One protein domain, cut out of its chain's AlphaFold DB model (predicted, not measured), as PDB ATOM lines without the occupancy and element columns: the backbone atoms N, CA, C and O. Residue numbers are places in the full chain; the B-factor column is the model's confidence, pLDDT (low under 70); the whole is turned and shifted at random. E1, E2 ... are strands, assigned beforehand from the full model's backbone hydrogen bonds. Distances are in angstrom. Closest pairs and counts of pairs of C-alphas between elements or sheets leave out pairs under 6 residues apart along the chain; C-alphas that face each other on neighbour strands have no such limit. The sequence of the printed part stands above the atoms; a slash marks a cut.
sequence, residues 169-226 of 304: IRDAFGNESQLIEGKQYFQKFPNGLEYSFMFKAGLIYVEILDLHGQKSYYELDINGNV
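This is residues 169 to 226 of the 304 residues of an uncharacterized protein of Paenibacillus yonginensis (UniProt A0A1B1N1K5). A single twisted sheet of four antiparallel strands, E2, E3, E4 and E5, winds back and forth as a meander, with no named helix over either of its faces. Beyond the E2 edge, and set off from the sheet, residues 169 to 178 fold back on themselves as a small loop that ends in the short strand E1, while residues 222 to 226 turn back after E5 at the opposite edge. The printed part has 58 residues with no named helix and five named strands, in the order E1, E2, E3, E4, E5 along the chain; the class is all strand, with 29 residues in named elements. The sheet's order is E2, E3, E4, E5, all antiparallel. The whole is only just compact, close to loose, with a radius of gyration of the C-alphas of 12.0 A, and the C-alphas span 31 by 27 by 18 A.

The printed part begins with a short pairing: residues 169 to 170 pair antiparallel with residues 176 to 177 of E1, which is residues 176 to 178. E1 pairs with no named strand. It is apart from E2, residues 184 to 188, although a tight link of 5 residues joins the two. E2 and E3, residues 194 to 200, are antiparallel neighbours and form a hairpin, with 160 degrees between their directions. The C-alphas of Phe 186 and Ser 196 face each other at 4.4 A, and N 185 and O 197 are within hydrogen-bond range at 2.8 A, as are N 197 and O 185 at 3.0 A. E3 and E4, residues 203 to 209, form the next hairpin, antiparallel at 164 degrees. The C-alphas of Phe 197 and Val 206 face each other at 4.4 A; N 196 and O 207 are 2.8 A apart, and N 207 and O 196 are 2.7 A apart, both within hydrogen-bond range. E4 and E5, residues 215 to 221, form the last hairpin, antiparallel at 161 degrees. Here the C-alphas of Glu 207 and Tyr 217 face each other at 4.6 A, and N 206 and O 218 are within hydrogen-bond range at 2.8 A. E2 and E5 are the edge strands, E3 and E4 are inner strands, and E2 and E5 are apart. E1 is also apart from E3, E4 and E5.

E1 runs from Glu 176, with its C-alpha at (-17.054, -31.243, 17.196), to Gln 178, a length of 7.0 A. E2 runs from Gln 184 to Lys 188 over 13.5 A. E3 runs from Glu 194, with its C-alpha at (-0.080, -24.423, 25.689), to Lys 200 over 19.9 A. E4 runs from Leu 203 to Leu 209 over 19.5 A. E5 runs from Lys 215 to Asp 221 over 19.9 A and ends with its C-alpha at (2.580, -38.196, 10.391).

The two C-alphas farthest apart are those of Gln 178 and His 212, at 32.1 A, and the C-alphas of the first and last printed residues, Ile 169 and Val 226, are 20.4 A apart. From edge to edge of the sheet the strands' lines turn by 56 degrees, and its C-alphas lie up to 4.5 A off the best plane through them. The centre of E3 is nearest to the mean of the C-alphas, at 2.9 A, and that of E1 is farthest, at 14.6 A. The printed part has no cut. The four links between the named strands are tight; that from E3 to E4 has 2 residues. The mean pLDDT of the printed part is 79.2, and the model's confidence is low, under 70, at residue 172, residue 191 and residues 223 to 226.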
ATOM      1  N   ILE A 169     -12.456 -32.308  14.602       79.75
ATOM      2  CA  ILE A 169     -11.755 -32.080  15.856       79.75
ATOM      3  C   ILE A 169     -12.776 -31.898  16.968       79.75
ATOM      4  O   ILE A 169     -13.762 -31.183  16.787       79.75
ATOM      5  N   ARG A 170     -12.523 -32.527  18.116       80.38
ATOM      6  CA  ARG A 170     -13.308 -32.343  19.334       80.38
ATOM      7  C   ARG A 170     -12.554 -31.428  20.295       80.38
ATOM      8  O   ARG A 170     -11.398 -31.701  20.615       80.38
ATOM      9  N   ASP A 171     -13.182 -30.339  20.725       72.50
ATOM     10  CA  ASP A 171     -12.592 -29.421  21.703       72.50
ATOM     11  C   ASP A 171     -12.688 -29.958  23.149       72.50
ATOM     12  O   ASP A 171     -13.270 -31.013  23.416       72.50
ATOM     13  N   ALA A 172     -12.120 -29.218  24.107       62.66
ATOM     14  CA  ALA A 172     -12.129 -29.585  25.527       62.66
ATOM     15  C   ALA A 172     -13.536 -29.636  26.163       62.66
ATOM     16  O   ALA A 172     -13.689 -30.169  27.261       62.66
ATOM     17  N   PHE A 173     -14.553 -29.093  25.492       71.69
ATOM     18  CA  PHE A 173     -15.952 -29.105  25.923       71.69
ATOM     19  C   PHE A 173     -16.771 -30.185  25.205       71.69
ATOM     20  O   PHE A 173     -17.969 -30.312  25.447       71.69
ATOM     21  N   GLY A 174     -16.130 -30.980  24.344       76.00
ATOM     22  CA  GLY A 174     -16.775 -32.037  23.580       76.00
ATOM     23  C   GLY A 174     -17.422 -31.569  22.278       76.00
ATOM     24  O   GLY A 174     -18.064 -32.385  21.619       76.00
ATOM     25  N   ASN A 175     -17.263 -30.304  21.878       78.00
ATOM     26  CA  ASN A 175     -17.839 -29.814  20.629       78.00
ATOM     27  C   ASN A 175     -17.009 -30.294  19.446       78.00
ATOM     28  O   ASN A 175     -15.786 -30.141  19.428       78.00
ATOM     29  N   GLU A 176     -17.687 -30.818  18.435       86.81
ATOM     30  CA  GLU A 176     -17.054 -31.243  17.196       86.81
ATOM     31  C   GLU A 176     -17.087 -30.121  16.161       86.81
ATOM     32  O   GLU A 176     -18.071 -29.401  16.003       86.81
ATOM     33  N   SER A 177     -15.983 -29.948  15.449       81.56
ATOM     34  CA  SER A 177     -15.856 -28.999  14.348       81.56
ATOM     35  C   SER A 177     -15.100 -29.649  13.206       81.56
ATOM     36  O   SER A 177     -14.213 -30.464  13.438       81.56
ATOM     37  N   GLN A 178     -15.415 -29.277  11.966       85.44
ATOM     38  CA  GLN A 178     -14.623 -29.743  10.831       85.44
ATOM     39  C   GLN A 178     -13.183 -29.240  10.938       85.44
ATOM     40  O   GLN A 178     -12.918 -28.078  11.279       85.44
ATOM     41  N   LEU A 179     -12.254 -30.144  10.652       84.25
ATOM     42  CA  LEU A 179     -10.851 -29.826  10.541       84.25
ATOM     43  C   LEU A 179     -10.625 -29.032   9.252       84.25
ATOM     44  O   LEU A 179     -11.075 -29.417   8.179       84.25
ATOM     45  N   ILE A 180      -9.939 -27.900   9.373       84.81
ATOM     46  CA  ILE A 180      -9.594 -27.031   8.253       84.81
ATOM     47  C   ILE A 180      -8.088 -27.142   8.074       84.81
ATOM     48  O   ILE A 180      -7.319 -26.759   8.959       84.81
ATOM     49  N   GLU A 181      -7.661 -27.672   6.934       84.56
ATOM     50  CA  GLU A 181      -6.242 -27.786   6.618       84.56
ATOM     51  C   GLU A 181      -5.568 -26.401   6.611       84.56
ATOM     52  O   GLU A 181      -6.125 -25.406   6.143       84.56
ATOM     53  N   GLY A 182      -4.370 -26.316   7.185       82.75
ATOM     54  CA  GLY A 182      -3.615 -25.073   7.343       82.75
ATOM     55  C   GLY A 182      -4.148 -24.138   8.432       82.75
ATOM     56  O   GLY A 182      -3.490 -23.144   8.741       82.75
ATOM     57  N   LYS A 183      -5.299 -24.439   9.051       88.25
ATOM     58  CA  LYS A 183      -5.770 -23.703  10.225       88.25
ATOM     59  C   LYS A 183      -4.961 -24.119  11.447       88.25
ATOM     60  O   LYS A 183      -4.759 -25.301  11.715       88.25
ATOM     61  N   GLN A 184      -4.528 -23.115  12.199       88.81
ATOM     62  CA  GLN A 184      -3.874 -23.304  13.480       88.81
ATOM     63  C   GLN A 184      -4.928 -23.428  14.582       88.81
ATOM     64  O   GLN A 184      -5.836 -22.600  14.703       88.81
ATOM     65  N   TYR A 185      -4.794 -24.473  15.383       86.25
ATOM     66  CA  TYR A 185      -5.594 -24.746  16.564       86.25
ATOM     67  C   TYR A 185      -4.751 -24.485  17.804       86.25
ATOM     68  O   TYR A 185      -3.520 -24.562  17.763       86.25
ATOM     69  N   PHE A 186      -5.413 -24.133  18.901       86.19
ATOM     70  CA  PHE A 186      -4.761 -23.778  20.151       86.19
ATOM     71  C   PHE A 186      -5.524 -24.367  21.332       86.19
ATOM     72  O   PHE A 186      -6.751 -24.276  21.391       86.19
ATOM     73  N   GLN A 187      -4.790 -24.933  22.284       83.06
ATOM     74  CA  GLN A 187      -5.333 -25.464  23.522       83.06
ATOM     75  C   GLN A 187      -4.419 -25.103  24.688       83.06
ATOM     76  O   GLN A 187      -3.243 -25.456  24.704       83.06
ATOM     77  N   LYS A 188      -4.985 -24.430  25.688       81.81
ATOM     78  CA  LYS A 188      -4.314 -24.121  26.949       81.81
ATOM     79  C   LYS A 188      -4.830 -25.040  28.045       81.81
ATOM     80  O   LYS A 188      -6.036 -25.128  28.267       81.81
ATOM     81  N   PHE A 189      -3.916 -25.713  28.723       75.19
ATOM     82  CA  PHE A 189      -4.222 -26.631  29.810       75.19
ATOM     83  C   PHE A 189      -4.213 -25.900  31.162       75.19
ATOM     84  O   PHE A 189      -3.486 -24.915  31.322       75.19
ATOM     85  N   PRO A 190      -4.977 -26.376  32.168       71.00
ATOM     86  CA  PRO A 190      -5.028 -25.751  33.495       71.00
ATOM     87  C   PRO A 190      -3.673 -25.674  34.203       71.00
ATOM     88  O   PRO A 190      -3.456 -24.794  35.028       71.00
ATOM     89  N   ASN A 191      -2.755 -26.585  33.872       67.44
ATOM     90  CA  ASN A 191      -1.400 -26.584  34.409       67.44
ATOM     91  C   ASN A 191      -0.522 -25.460  33.834       67.44
ATOM     92  O   ASN A 191       0.546 -25.234  34.381       67.44
ATOM     93  N   GLY A 192      -0.972 -24.756  32.788       74.50
ATOM     94  CA  GLY A 192      -0.256 -23.672  32.118       74.50
ATOM     95  C   GLY A 192       0.418 -24.068  30.802       74.50
ATOM     96  O   GLY A 192       0.948 -23.185  30.135       74.50
ATOM     97  N   LEU A 193       0.386 -25.349  30.409       72.62
ATOM     98  CA  LEU A 193       0.907 -25.792  29.112       72.62
ATOM     99  C   LEU A 193       0.024 -25.273  27.980       72.62
ATOM    100  O   LEU A 193      -1.205 -25.329  28.071       72.62
ATOM    101  N   GLU A 194       0.641 -24.836  26.888       85.31
ATOM    102  CA  GLU A 194      -0.080 -24.423  25.689       85.31
ATOM    103  C   GLU A 194       0.359 -25.266  24.499       85.31
ATOM    104  O   GLU A 194       1.545 -25.438  24.236       85.31
ATOM    105  N   TYR A 195      -0.611 -25.806  23.777       86.00
ATOM    106  CA  TYR A 195      -0.390 -26.558  22.555       86.00
ATOM    107  C   TYR A 195      -0.957 -25.748  21.412       86.00
ATOM    108  O   TYR A 195      -2.097 -25.285  21.468       86.00
ATOM    109  N   SER A 196      -0.182 -25.624  20.350       86.00
ATOM    110  CA  SER A 196      -0.692 -25.184  19.073       86.00
ATOM    111  C   SER A 196      -0.401 -26.228  18.021       86.00
ATOM    112  O   SER A 196       0.703 -26.749  17.955       86.00
ATOM    113  N   PHE A 197      -1.388 -26.557  17.203       88.69
ATOM    114  CA  PHE A 197      -1.196 -27.558  16.170       88.69
ATOM    115  C   PHE A 197      -1.890 -27.181  14.872       88.69
ATOM    116  O   PHE A 197      -2.878 -26.450  14.856       88.69
ATOM    117  N   MET A 198      -1.331 -27.654  13.766       90.25
ATOM    118  CA  MET A 198      -1.807 -27.393  12.415       90.25
ATOM    119  C   MET A 198      -1.657 -28.664  11.593       90.25
ATOM    120  O   MET A 198      -0.619 -29.318  11.629       90.25
ATOM    121  N   PHE A 199      -2.676 -28.976  10.810       87.69
ATOM    122  CA  PHE A 199      -2.665 -30.101   9.886       87.69
ATOM    123  C   PHE A 199      -2.400 -29.566   8.488       87.69
ATOM    124  O   PHE A 199      -3.096 -28.649   8.052       87.69
ATOM    125  N   LYS A 200      -1.370 -30.067   7.806       85.75
ATOM    126  CA  LYS A 200      -1.025 -29.615   6.453       85.75
ATOM    127  C   LYS A 200      -0.230 -30.682   5.710       85.75
ATOM    128  O   LYS A 200       0.738 -31.203   6.250       85.75
ATOM    129  N   ALA A 201      -0.612 -30.965   4.467       83.62
ATOM    130  CA  ALA A 201       0.078 -31.884   3.564       83.62
ATOM    131  C   ALA A 201       0.343 -33.279   4.174       83.62
ATOM    132  O   ALA A 201       1.443 -33.815   4.056       83.62
ATOM    133  N   GLY A 202      -0.651 -33.848   4.864       80.62
ATOM    134  CA  GLY A 202      -0.538 -35.160   5.520       80.62
ATOM    135  C   GLY A 202       0.335 -35.186   6.785       80.62
ATOM    136  O   GLY A 202       0.627 -36.262   7.302       80.62
ATOM    137  N   LEU A 203       0.754 -34.023   7.297       83.94
ATOM    138  CA  LEU A 203       1.522 -33.891   8.535       83.94
ATOM    139  C   LEU A 203       0.748 -33.118   9.606       83.94
ATOM    140  O   LEU A 203      -0.055 -32.228   9.309       83.94
ATOM    141  N   ILE A 204       1.046 -33.444  10.861       84.62
ATOM    142  CA  ILE A 204       0.583 -32.748  12.059       84.62
ATOM    143  C   ILE A 204       1.766 -31.958  12.612       84.62
ATOM    144  O   ILE A 204       2.737 -32.521  13.113       84.62
ATOM    145  N   TYR A 205       1.693 -30.639  12.519       85.44
ATOM    146  CA  TYR A 205       2.667 -29.729  13.105       85.44
ATOM    147  C   TYR A 205       2.209 -29.391  14.515       85.44
ATOM    148  O   TYR A 205       1.094 -28.907  14.672       85.44
ATOM    149  N   VAL A 206       3.045 -29.623  15.522       84.88
ATOM    150  CA  VAL A 206       2.736 -29.363  16.932       84.88
ATOM    151  C   VAL A 206       3.795 -28.433  17.516       84.88
ATOM    152  O   VAL A 206       4.973 -28.767  17.538       84.88
ATOM    153  N   GLU A 207       3.375 -27.270  17.997       87.12
ATOM    154  CA  GLU A 207       4.136 -26.362  18.852       87.12
ATOM    155  C   GLU A 207       3.659 -26.552  20.297       87.12
ATOM    156  O   GLU A 207       2.465 -26.462  20.580       87.12
ATOM    157  N   ILE A 208       4.584 -26.802  21.218       81.50
ATOM    158  CA  ILE A 208       4.305 -26.897  22.653       81.50
ATOM    159  C   ILE A 208       5.021 -25.744  23.341       81.50
ATOM    160  O   ILE A 208       6.244 -25.640  23.230       81.50
ATOM    161  N   LEU A 209       4.267 -24.903  24.046       80.44
ATOM    162  CA  LEU A 209       4.778 -23.910  24.978       80.44
ATOM    163  C   LEU A 209       4.712 -24.488  26.392       80.44
ATOM    164  O   LEU A 209       3.628 -24.776  26.910       80.44
ATOM    165  N   ASP A 210       5.872 -24.678  27.007       74.62
ATOM    166  CA  ASP A 210       5.936 -25.172  28.377       74.62
ATOM    167  C   ASP A 210       5.649 -24.073  29.421       74.62
ATOM    168  O   ASP A 210       5.491 -22.891  29.107       74.62
ATOM    169  N   LEU A 211       5.620 -24.464  30.699       72.69
ATOM    170  CA  LEU A 211       5.370 -23.560  31.835       72.69
ATOM    171  C   LEU A 211       6.437 -22.470  32.010       72.69
ATOM    172  O   LEU A 211       6.244 -21.528  32.777       72.69
ATOM    173  N   HIS A 212       7.563 -22.605  31.317       72.31
ATOM    174  CA  HIS A 212       8.693 -21.691  31.354       72.31
ATOM    175  C   HIS A 212       8.780 -20.826  30.086       72.31
ATOM    176  O   HIS A 212       9.721 -20.048  29.943       72.31
ATOM    177  N   GLY A 213       7.799 -20.925  29.181       74.19
ATOM    178  CA  GLY A 213       7.746 -20.157  27.938       74.19
ATOM    179  C   GLY A 213       8.634 -20.709  26.818       74.19
ATOM    180  O   GLY A 213       8.904 -19.996  25.849       74.19
ATOM    181  N   GLN A 214       9.099 -21.956  26.922       70.00
ATOM    182  CA  GLN A 214       9.914 -22.596  25.892       70.00
ATOM    183  C   GLN A 214       9.038 -23.236  24.825       70.00
ATOM    184  O   GLN A 214       8.076 -23.931  25.140       70.00
ATOM    185  N   LYS A 215       9.415 -23.039  23.559       77.56
ATOM    186  CA  LYS A 215       8.714 -23.594  22.401       77.56
ATOM    187  C   LYS A 215       9.431 -24.823  21.861       77.56
ATOM    188  O   LYS A 215      10.589 -24.733  21.456       77.56
ATOM    189  N   SER A 216       8.724 -25.944  21.803       75.88
ATOM    190  CA  SER A 216       9.173 -27.162  21.124       75.88
ATOM    191  C   SER A 216       8.305 -27.426  19.905       75.88
ATOM    192  O   SER A 216       7.089 -27.280  19.989       75.88
ATOM    193  N   TYR A 217       8.918 -27.829  18.792       81.12
ATOM    194  CA  TYR A 217       8.207 -28.098  17.542       81.12
ATOM    195  C   TYR A 217       8.379 -29.546  17.112       81.12
ATOM    196  O   TYR A 217       9.508 -30.032  17.011       81.12
ATOM    197  N   TYR A 218       7.268 -30.184  16.772       80.00
ATOM    198  CA  TYR A 218       7.204 -31.546  16.263       80.00
ATOM    199  C   TYR A 218       6.450 -31.562  14.935       80.00
ATOM    200  O   TYR A 218       5.447 -30.873  14.764       80.00
ATOM    201  N   GLU A 219       6.934 -32.364  14.001       83.50
ATOM    202  CA  GLU A 219       6.243 -32.735  12.771       83.50
ATOM    203  C   GLU A 219       5.924 -34.219  12.894       83.50
ATOM    204  O   GLU A 219       6.840 -35.033  13.020       83.50
ATOM    205  N   LEU A 220       4.646 -34.574  12.907       77.69
ATOM    206  CA  LEU A 220       4.170 -35.949  13.036       77.69
ATOM    207  C   LEU A 220       3.484 -36.375  11.734       77.69
ATOM    208  O   LEU A 220       2.895 -35.538  11.052       77.69
ATOM    209  N   ASP A 221       3.522 -37.660  11.384       79.56
ATOM    210  CA  ASP A 221       2.580 -38.196  10.391       79.56
ATOM    211  C   ASP A 221       1.184 -38.415  10.992       79.56
ATOM    212  O   ASP A 221       0.975 -38.266  12.197       79.56
ATOM    213  N   ILE A 222       0.217 -38.784  10.148       74.31
ATOM    214  CA  ILE A 222      -1.165 -39.056  10.570       74.31
ATOM    215  C   ILE A 222      -1.292 -40.190  11.603       74.31
ATOM    216  O   ILE A 222      -2.317 -40.287  12.270       74.31
ATOM    217  N   ASN A 223      -0.255 -41.022  11.749       65.69
ATOM    218  CA  ASN A 223      -0.191 -42.111  12.722       65.69
ATOM    219  C   ASN A 223       0.499 -41.672  14.029       65.69
ATOM    220  O   ASN A 223       0.720 -42.496  14.914       65.69
ATOM    221  N   GLY A 224       0.868 -40.392  14.154       59.62
ATOM    222  CA  GLY A 224       1.540 -39.837  15.326       59.62
ATOM    223  C   GLY A 224       3.045 -40.113  15.385       59.62
ATOM    224  O   GLY A 224       3.677 -39.779  16.387       59.62
ATOM    225  N   ASN A 225       3.653 -40.685  14.339       59.31
ATOM    226  CA  ASN A 225       5.100 -40.894  14.328       59.31
ATOM    227  C   ASN A 225       5.817 -39.573  14.069       59.31
ATOM    228  O   ASN A 225       5.526 -38.884  13.091       59.31
ATOM    229  N   VAL A 226       6.822 -39.264  14.886       64.69
ATOM    230  CA  VAL A 226       7.664 -38.080  14.703       64.69
ATOM    231  C   VAL A 226       8.471 -38.205  13.405       64.69
ATOM    232  O   VAL A 226       9.314 -39.089  13.263       64.69
TER     233      VAL A 226